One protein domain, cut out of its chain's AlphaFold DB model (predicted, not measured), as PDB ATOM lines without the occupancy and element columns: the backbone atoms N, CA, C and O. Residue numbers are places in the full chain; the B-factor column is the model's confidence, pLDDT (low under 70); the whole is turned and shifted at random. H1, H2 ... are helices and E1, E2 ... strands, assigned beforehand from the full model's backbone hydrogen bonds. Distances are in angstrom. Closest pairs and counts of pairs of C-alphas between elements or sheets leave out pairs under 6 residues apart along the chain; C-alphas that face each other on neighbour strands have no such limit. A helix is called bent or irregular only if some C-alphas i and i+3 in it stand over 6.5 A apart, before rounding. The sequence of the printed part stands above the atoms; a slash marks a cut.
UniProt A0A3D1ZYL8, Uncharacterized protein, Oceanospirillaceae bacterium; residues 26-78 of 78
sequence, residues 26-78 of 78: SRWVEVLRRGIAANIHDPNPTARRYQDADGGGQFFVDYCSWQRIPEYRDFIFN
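What this domain is: This is residues 26 to 78 of the 78 residues of an uncharacterized protein of Oceanospirillaceae bacterium (UniProt A0A3D1ZYL8). What does the model look like at first sight? It is a loose, only just flat piece in which a short helix, H2, packs on residues 28 to 35 of a longer one, H1, at one end, while a two-stranded hairpin, E1 and E2, lies off to the other end and its loop, residues 52 to 57, sticks out. The two helices run opposite ways at a steep tilt of 43 degrees. What is it made of? The printed part has 53 residues with two named helices and two named strands, in the order H1, E1, E2, H2; the sheet order is E1 - E2, antiparallel, and the class is mixed, helices and strands. How compact is it? The whole is loose, with a radius of gyration of the C-alphas of 12.5 A, and its C-alphas span 40 by 26 by 14 A, which is only just flat.

How they stand to each other: What does the first element touch? H1, residues 26 to 41, touches H2, residues 70 to 77, with its residues 28 to 35 alone. The closest C-alphas of the two are those of Gly 35 and Glu 71, 5.0 A apart, and the helices' centres are 9.9 A apart. How do the strands pair? E1, residues 48 to 51, and E2, residues 58 to 61, are a hairpin of antiparallel neighbours, with 170 degrees between their directions. The C-alphas of Arg 49 and Phe 60 face each other at 4.7 A; N 50 and O 59 are within hydrogen-bond range at 2.8 A, and so are N 61 and O 48 at 2.9 A. Which elements stay apart? H1 and E2 are only just apart, their closest C-alphas being 8.1 A from each other. E1 and H2 are apart. What do the helix backbones show? In H2 every O i to N i+4 pair is within hydrogen-bond range, and in H1 10 of 12 are.

Where its parts are: Where does the printed part begin? H1 has 16 residues, from Ser 26 with its C-alpha at (152.422, 190.363, 139.449) to His 41 with its C-alpha at (153.968, 168.828, 149.627), and its first and last C-alphas are 23.9 A apart. It is irregular: C-alphas 27 and 30 are 7.3 A apart. Where are the strands? E1 runs from Arg 48 to Gln 51, 9.8 A from first to last C-alpha, and E2 from Gln 58 to Val 61, 10.0 A; C-alpha 58 is at (139.907, 172.096, 150.301). Where does the last element end? H2 runs from Pro 70 to Phe 77, 10.6 A from first to last C-alpha, and C-alpha 77 is at (162.189, 190.438, 152.267).

The domain as a whole: How far does it reach? The two C-alphas farthest apart are those of Asp 54 and Asn 78, 40.5 A, while the first and last printed C-alphas, of Ser 26 and Asn 78, are 13.8 A apart. Is there a cut, and how long are the links? The printed part has no cut, runs from residue 26 to residue 78, the chain's last residue, and has no long link. The links from H1 to E1 and from E1 to E2 have 6 residues each and that from E2 to H2 has 8; these three links are short. How confident is the model? The mean pLDDT of the printed part is 93.2, and no printed residue is under 70.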
ATOM      1  N   SER A  26     152.405 191.152 140.694       96.12
ATOM      2  CA  SER A  26     152.422 190.363 139.449       96.12
ATOM      3  C   SER A  26     153.746 189.627 139.207       96.12
ATOM      4  O   SER A  26     153.726 188.480 138.771       96.12
ATOM      5  N   ARG A  27     154.892 190.230 139.556       96.00
ATOM      6  CA  ARG A  27     156.213 189.579 139.426       96.00
ATOM      7  C   ARG A  27     156.417 188.383 140.367       96.00
ATOM      8  O   ARG A  27     157.259 187.535 140.103       96.00
ATOM      9  N   TRP A  28     155.659 188.325 141.458       97.69
ATOM     10  CA  TRP A  28     155.800 187.329 142.520       97.69
ATOM     11  C   TRP A  28     154.905 186.108 142.335       97.69
ATOM     12  O   TRP A  28     155.092 185.111 143.025       97.69
ATOM     13  N   VAL A  29     153.957 186.159 141.395       97.44
ATOM     14  CA  VAL A  29     152.964 185.098 141.175       97.44
ATOM     15  C   VAL A  29     153.626 183.729 140.989       97.44
ATOM     16  O   VAL A  29     153.243 182.767 141.650       97.44
ATOM     17  N   GLU A  30     154.659 183.643 140.147       98.38
ATOM     18  CA  GLU A  30     155.369 182.383 139.893       98.38
ATOM     19  C   GLU A  30     156.150 181.876 141.109       98.38
ATOM     20  O   GLU A  30     156.162 180.677 141.383       98.38
ATOM     21  N   VAL A  31     156.779 182.784 141.859       98.25
ATOM     22  CA  VAL A  31     157.524 182.455 143.083       98.25
ATOM     23  C   VAL A  31     156.569 181.909 144.144       98.25
ATOM     24  O   VAL A  31     156.761 180.805 144.645       98.25
ATOM     25  N   LEU A  32     155.478 182.623 144.419       97.69
ATOM     26  CA  LEU A  32     154.491 182.213 145.412       97.69
ATOM     27  C   LEU A  32     153.787 180.910 145.034       97.69
ATOM     28  O   LEU A  32     153.537 180.088 145.912       97.69
ATOM     29  N   ARG A  33     153.520 180.664 143.743       97.88
ATOM     30  CA  ARG A  33     152.949 179.384 143.298       97.88
ATOM     31  C   ARG A  33     153.860 178.204 143.638       97.88
ATOM     32  O   ARG A  33     153.365 177.190 144.126       97.88
ATOM     33  N   ARG A  34     155.175 178.335 143.419       98.38
ATOM     34  CA  ARG A  34     156.149 177.303 143.813       98.38
ATOM     35  C   ARG A  34     156.189 177.118 145.329       98.38
ATOM     36  O   ARG A  34     156.108 175.984 145.790       98.38
ATOM     37  N   GLY A  35     156.201 178.216 146.089       97.50
ATOM     38  CA  GLY A  35     156.157 178.173 147.554       97.50
ATOM     39  C   GLY A  35     154.912 177.466 148.100       97.50
ATOM     40  O   GLY A  35     155.015 176.643 149.008       97.50
ATOM     41  N   ILE A  36     153.742 177.714 147.504       96.31
ATOM     42  CA  ILE A  36     152.486 177.034 147.859       96.31
ATOM     43  C   ILE A  36     152.570 175.538 147.572       96.31
ATOM     44  O   ILE A  36     152.218 174.738 148.439       96.31
ATOM     45  N   ALA A  37     153.065 175.146 146.396       96.94
ATOM     46  CA  ALA A  37     153.230 173.736 146.053       96.94
ATOM     47  C   ALA A  37     154.189 173.021 147.023       96.94
ATOM     48  O   ALA A  37     153.859 171.944 147.518       96.94
ATOM     49  N   ALA A  38     155.325 173.645 147.356       96.94
ATOM     50  CA  ALA A  38     156.281 173.116 148.328       96.94
ATOM     51  C   ALA A  38     155.660 172.973 149.728       96.94
ATOM     52  O   ALA A  38     155.813 171.934 150.366       96.94
ATOM     53  N   ASN A  39     154.896 173.975 150.174       96.88
ATOM     54  CA  ASN A  39     154.226 173.957 151.474       96.88
ATOM     55  C   ASN A  39     153.145 172.867 151.567       96.88
ATOM     56  O   ASN A  39     153.000 172.202 152.585       96.88
ATOM     57  N   ILE A  40     152.379 172.658 150.494       95.31
ATOM     58  CA  ILE A  40     151.390 171.576 150.437       95.31
ATOM     59  C   ILE A  40     152.084 170.206 150.372       95.31
ATOM     60  O   ILE A  40     151.557 169.238 150.916       95.31
ATOM     61  N   HIS A  41     153.236 170.092 149.715       95.88
ATOM     62  CA  HIS A  41     153.968 168.828 149.627       95.88
ATOM     63  C   HIS A  41     154.597 168.423 150.969       95.88
ATOM     64  O   HIS A  41     154.477 167.269 151.370       95.88
ATOM     65  N   ASP A  42     155.216 169.372 151.672       95.38
ATOM     66  CA  ASP A  42     155.891 169.151 152.954       95.38
ATOM     67  C   ASP A  42     155.402 170.171 153.998       95.38
ATOM     68  O   ASP A  42     156.088 171.168 154.251       95.38
ATOM     69  N   PRO A  43     154.188 169.992 154.556       95.31
ATOM     70  CA  PRO A  43     153.607 170.923 155.520       95.31
ATOM     71  C   PRO A  43     154.205 170.749 156.924       95.31
ATOM     72  O   PRO A  43     154.778 169.711 157.252       95.31
ATOM     73  N   ASN A  44     154.023 171.733 157.805       93.06
ATOM     74  CA  ASN A  44     154.352 171.553 159.217       93.06
ATOM     75  C   ASN A  44     153.458 170.478 159.868       93.06
ATOM     76  O   ASN A  44     152.301 170.304 159.472       93.06
ATOM     77  N   PRO A  45     153.921 169.829 160.956       92.50
ATOM     78  CA  PRO A  45     153.122 168.846 161.695       92.50
ATOM     79  C   PRO A  45     151.794 169.393 162.238       92.50
ATOM     80  O   PRO A  45     150.870 168.634 162.517       92.50
ATOM     81  N   THR A  46     151.701 170.712 162.415       92.75
ATOM     82  CA  THR A  46     150.511 171.416 162.913       92.75
ATOM     83  C   THR A  46     149.609 171.949 161.800       92.75
ATOM     84  O   THR A  46     148.585 172.574 162.101       92.75
ATOM     85  N   ALA A  47     149.963 171.720 160.532       95.00
ATOM     86  CA  ALA A  47     149.155 172.137 159.401       95.00
ATOM     87  C   ALA A  47     147.786 171.456 159.424       95.00
ATOM     88  O   ALA A  47     147.632 170.302 159.828       95.00
ATOM     89  N   ARG A  48     146.770 172.179 158.957       93.44
ATOM     90  CA  ARG A  48     145.389 171.704 158.927       93.44
ATOM     91  C   ARG A  48     144.882 171.655 157.499       93.44
ATOM     92  O   ARG A  48     145.059 172.603 156.734       93.44
ATOM     93  N   ARG A  49     144.225 170.547 157.164       92.62
ATOM     94  CA  ARG A  49     143.479 170.361 155.919       92.62
ATOM     95  C   ARG A  49     142.037 170.084 156.278       92.62
ATOM     96  O   ARG A  49     141.751 169.112 156.967       92.62
ATOM     97  N   TYR A  50     141.155 170.943 155.804       90.62
ATOM     98  CA  TYR A  50     139.721 170.753 155.893       90.62
ATOM     99  C   TYR A  50     139.237 170.456 154.484       90.62
ATOM    100  O   TYR A  50     139.490 171.238 153.568       90.62
ATOM    101  N   GLN A  51     138.606 169.306 154.304       87.69
ATOM    102  CA  GLN A  51     138.062 168.878 153.027       87.69
ATOM    103  C   GLN A  51     136.572 168.653 153.213       87.69
ATOM    104  O   GLN A  51     136.155 168.108 154.237       87.69
ATOM    105  N   ASP A  52     135.788 169.125 152.254       83.19
ATOM    106  CA  ASP A  52     134.364 168.830 152.232       83.19
ATOM    107  C   ASP A  52     134.151 167.318 152.047       83.19
ATOM    108  O   ASP A  52     134.896 166.674 151.303       83.19
ATOM    109  N   ALA A  53     133.141 166.759 152.715       81.00
ATOM    110  CA  ALA A  53     132.785 165.348 152.607       81.00
ATOM    111  C   ALA A  53     132.407 164.973 151.165       81.00
ATOM    112  O   ALA A  53     132.739 163.880 150.708       81.00
ATOM    113  N   ASP A  54     131.805 165.917 150.438       84.19
ATOM    114  CA  ASP A  54     131.417 165.759 149.034       84.19
ATOM    115  C   ASP A  54     132.536 166.169 148.052       84.19
ATOM    116  O   ASP A  54     132.342 166.190 146.837       84.19
ATOM    117  N   GLY A  55     133.733 166.504 148.554       74.94
ATOM    118  CA  GLY A  55     134.924 166.777 147.742       74.94
ATOM    119  C   GLY A  55     134.932 168.115 146.990       74.94
ATOM    120  O   GLY A  55     135.848 168.356 146.205       74.94
ATOM    121  N   GLY A  56     133.960 169.004 147.230       79.12
ATOM    122  CA  GLY A  56     133.800 170.272 146.505       79.12
ATOM    123  C   GLY A  56     134.908 171.310 146.733       79.12
ATOM    124  O   GLY A  56     135.072 172.222 145.922       79.12
ATOM    125  N   GLY A  57     135.702 171.178 147.802       81.31
ATOM    126  CA  GLY A  57     136.804 172.095 148.082       81.31
ATOM    127  C   GLY A  57     137.726 171.658 149.218       81.31
ATOM    128  O   GLY A  57     137.394 170.801 150.038       81.31
ATOM    129  N   GLN A  58     138.906 172.281 149.255       85.19
ATOM    130  CA  GLN A  58     139.907 172.096 150.301       85.19
ATOM    131  C   GLN A  58     140.318 173.452 150.880       85.19
ATOM    132  O   GLN A  58     140.661 174.376 150.144       85.19
ATOM    133  N   PHE A  59     140.356 173.542 152.208       90.75
ATOM    134  CA  PHE A  59     140.971 174.640 152.945       90.75
ATOM    135  C   PHE A  59     142.246 174.137 153.627       90.75
ATOM    136  O   PHE A  59     142.224 173.162 154.381       90.75
ATOM    137  N   PHE A  60     143.374 174.784 153.339       92.88
ATOM    138  CA  PHE A  60     144.686 174.430 153.875       92.88
ATOM    139  C   PHE A  60     145.257 175.607 154.658       92.88
ATOM    140  O   PHE A  60     145.329 176.721 154.144       92.88
ATOM    141  N   VAL A  61     145.675 175.349 155.896       93.88
ATOM    142  CA  VAL A  61     146.321 176.338 156.761       93.88
ATOM    143  C   VAL A  61     147.614 175.759 157.293       93.88
ATOM    144  O   VAL A  61     147.611 174.683 157.888       93.88
ATOM    145  N   ASP A  62     148.695 176.513 157.130       94.62
ATOM    146  CA  ASP A  62     149.988 176.169 157.699       94.62
ATOM    147  C   ASP A  62     150.734 177.421 158.181       94.62
ATOM    148  O   ASP A  62     151.119 178.294 157.393       94.62
ATOM    149  N   TYR A  63     150.875 177.534 159.501       91.19
ATOM    150  CA  TYR A  63     151.274 178.762 160.179       91.19
ATOM    151  C   TYR A  63     152.800 178.907 160.272       91.19
ATOM    152  O   TYR A  63     153.516 177.938 160.496       91.19
ATOM    153  N   CYS A  64     153.304 180.138 160.124       90.12
ATOM    154  CA  CYS A  64     154.738 180.479 160.183       90.12
ATOM    155  C   CYS A  64     155.661 179.729 159.195       90.12
ATOM    156  O   CYS A  64     156.878 179.706 159.373       90.12
ATOM    157  N   SER A  65     155.117 179.210 158.094       92.94
ATOM    158  CA  SER A  65     155.861 178.447 157.077       92.94
ATOM    159  C   SER A  65     156.964 179.242 156.357       92.94
ATOM    160  O   SER A  65     157.894 178.657 155.806       92.94
ATOM    161  N   TRP A  66     156.914 180.581 156.382       93.75
ATOM    162  CA  TRP A  66     157.868 181.454 155.679       93.75
ATOM    163  C   TRP A  66     159.320 181.324 156.148       93.75
ATOM    164  O   TRP A  66     160.236 181.699 155.423       93.75
ATOM    165  N   GLN A  67     159.553 180.793 157.349       92.00
ATOM    166  CA  GLN A  67     160.907 180.540 157.845       92.00
ATOM    167  C   GLN A  67     161.577 179.356 157.134       92.00
ATOM    168  O   GLN A  67     162.803 179.315 157.060       92.00
ATOM    169  N   ARG A  68     160.780 178.412 156.613       94.25
ATOM    170  CA  ARG A  68     161.249 177.168 155.983       94.25
ATOM    171  C   ARG A  68     161.087 177.170 154.465       94.25
ATOM    172  O   ARG A  68     161.884 176.534 153.788       94.25
ATOM    173  N   ILE A  69     160.087 177.877 153.938       96.94
ATOM    174  CA  ILE A  69     159.812 177.950 152.497       96.94
ATOM    175  C   ILE A  69     160.558 179.149 151.886       96.94
ATOM    176  O   ILE A  69     160.173 180.296 152.155       96.94
ATOM    177  N   PRO A  70     161.608 178.926 151.065       97.25
ATOM    178  CA  PRO A  70     162.445 180.001 150.531       97.25
ATOM    179  C   PRO A  70     161.665 181.027 149.712       97.25
ATOM    180  O   PRO A  70     161.939 182.216 149.816       97.25
ATOM    181  N   GLU A  71     160.658 180.600 148.952       98.19
ATOM    182  CA  GLU A  71     159.838 181.478 148.115       98.19
ATOM    183  C   GLU A  71     159.019 182.481 148.931       98.19
ATOM    184  O   GLU A  71     158.868 183.634 148.531       98.19
ATOM    185  N   TYR A  72     158.498 182.065 150.089       97.12
ATOM    186  CA  TYR A  72     157.786 182.971 150.993       97.12
ATOM    187  C   TYR A  72     158.746 183.947 151.656       97.12
ATOM    188  O   TYR A  72     158.420 185.123 151.803       97.12
ATOM    189  N   ARG A  73     159.933 183.470 152.048       97.12
ATOM    190  CA  ARG A  73     160.971 184.335 152.603       97.12
ATOM    191  C   ARG A  73     161.388 185.393 151.585       97.12
ATOM    192  O   ARG A  73     161.422 186.568 151.927       97.12
ATOM    193  N   ASP A  74     161.656 184.985 150.351       97.25
ATOM    194  CA  ASP A  74     162.037 185.883 149.261       97.25
ATOM    195  C   ASP A  74     160.964 186.953 149.021       97.25
ATOM    196  O   ASP A  74     161.263 188.141 149.059       97.25
ATOM    197  N   PHE A  75     159.693 186.547 148.928       96.56
ATOM    198  CA  PHE A  75     158.563 187.468 148.777       96.56
ATOM    199  C   PHE A  75     158.442 188.514 149.898       96.56
ATOM    200  O   PHE A  75     158.007 189.635 149.650       96.56
ATOM    201  N   ILE A  76     158.759 188.145 151.143       94.88
ATOM    202  CA  ILE A  76     158.611 189.036 152.304       94.88
ATOM    203  C   ILE A  76     159.762 190.045 152.392       94.88
ATOM    204  O   ILE A  76     159.545 191.171 152.837       94.88
ATOM    205  N   PHE A  77     160.983 189.640 152.028       94.88
ATOM    206  CA  PHE A  77     162.189 190.438 152.267       94.88
ATOM    207  C   PHE A  77     162.748 191.147 151.021       94.88
ATOM    208  O   PHE A  77     163.631 191.988 151.193       94.88
ATOM    209  N   ASN A  78     162.247 190.858 149.808       92.69
ATOM    210  CA  ASN A  78     162.726 191.425 148.531       92.69
ATOM    211  C   ASN A  78     161.582 191.975 147.646       92.69
ATOM    212  O   ASN A  78     161.854 192.696 146.649       92.69
TER     213      ASN A  78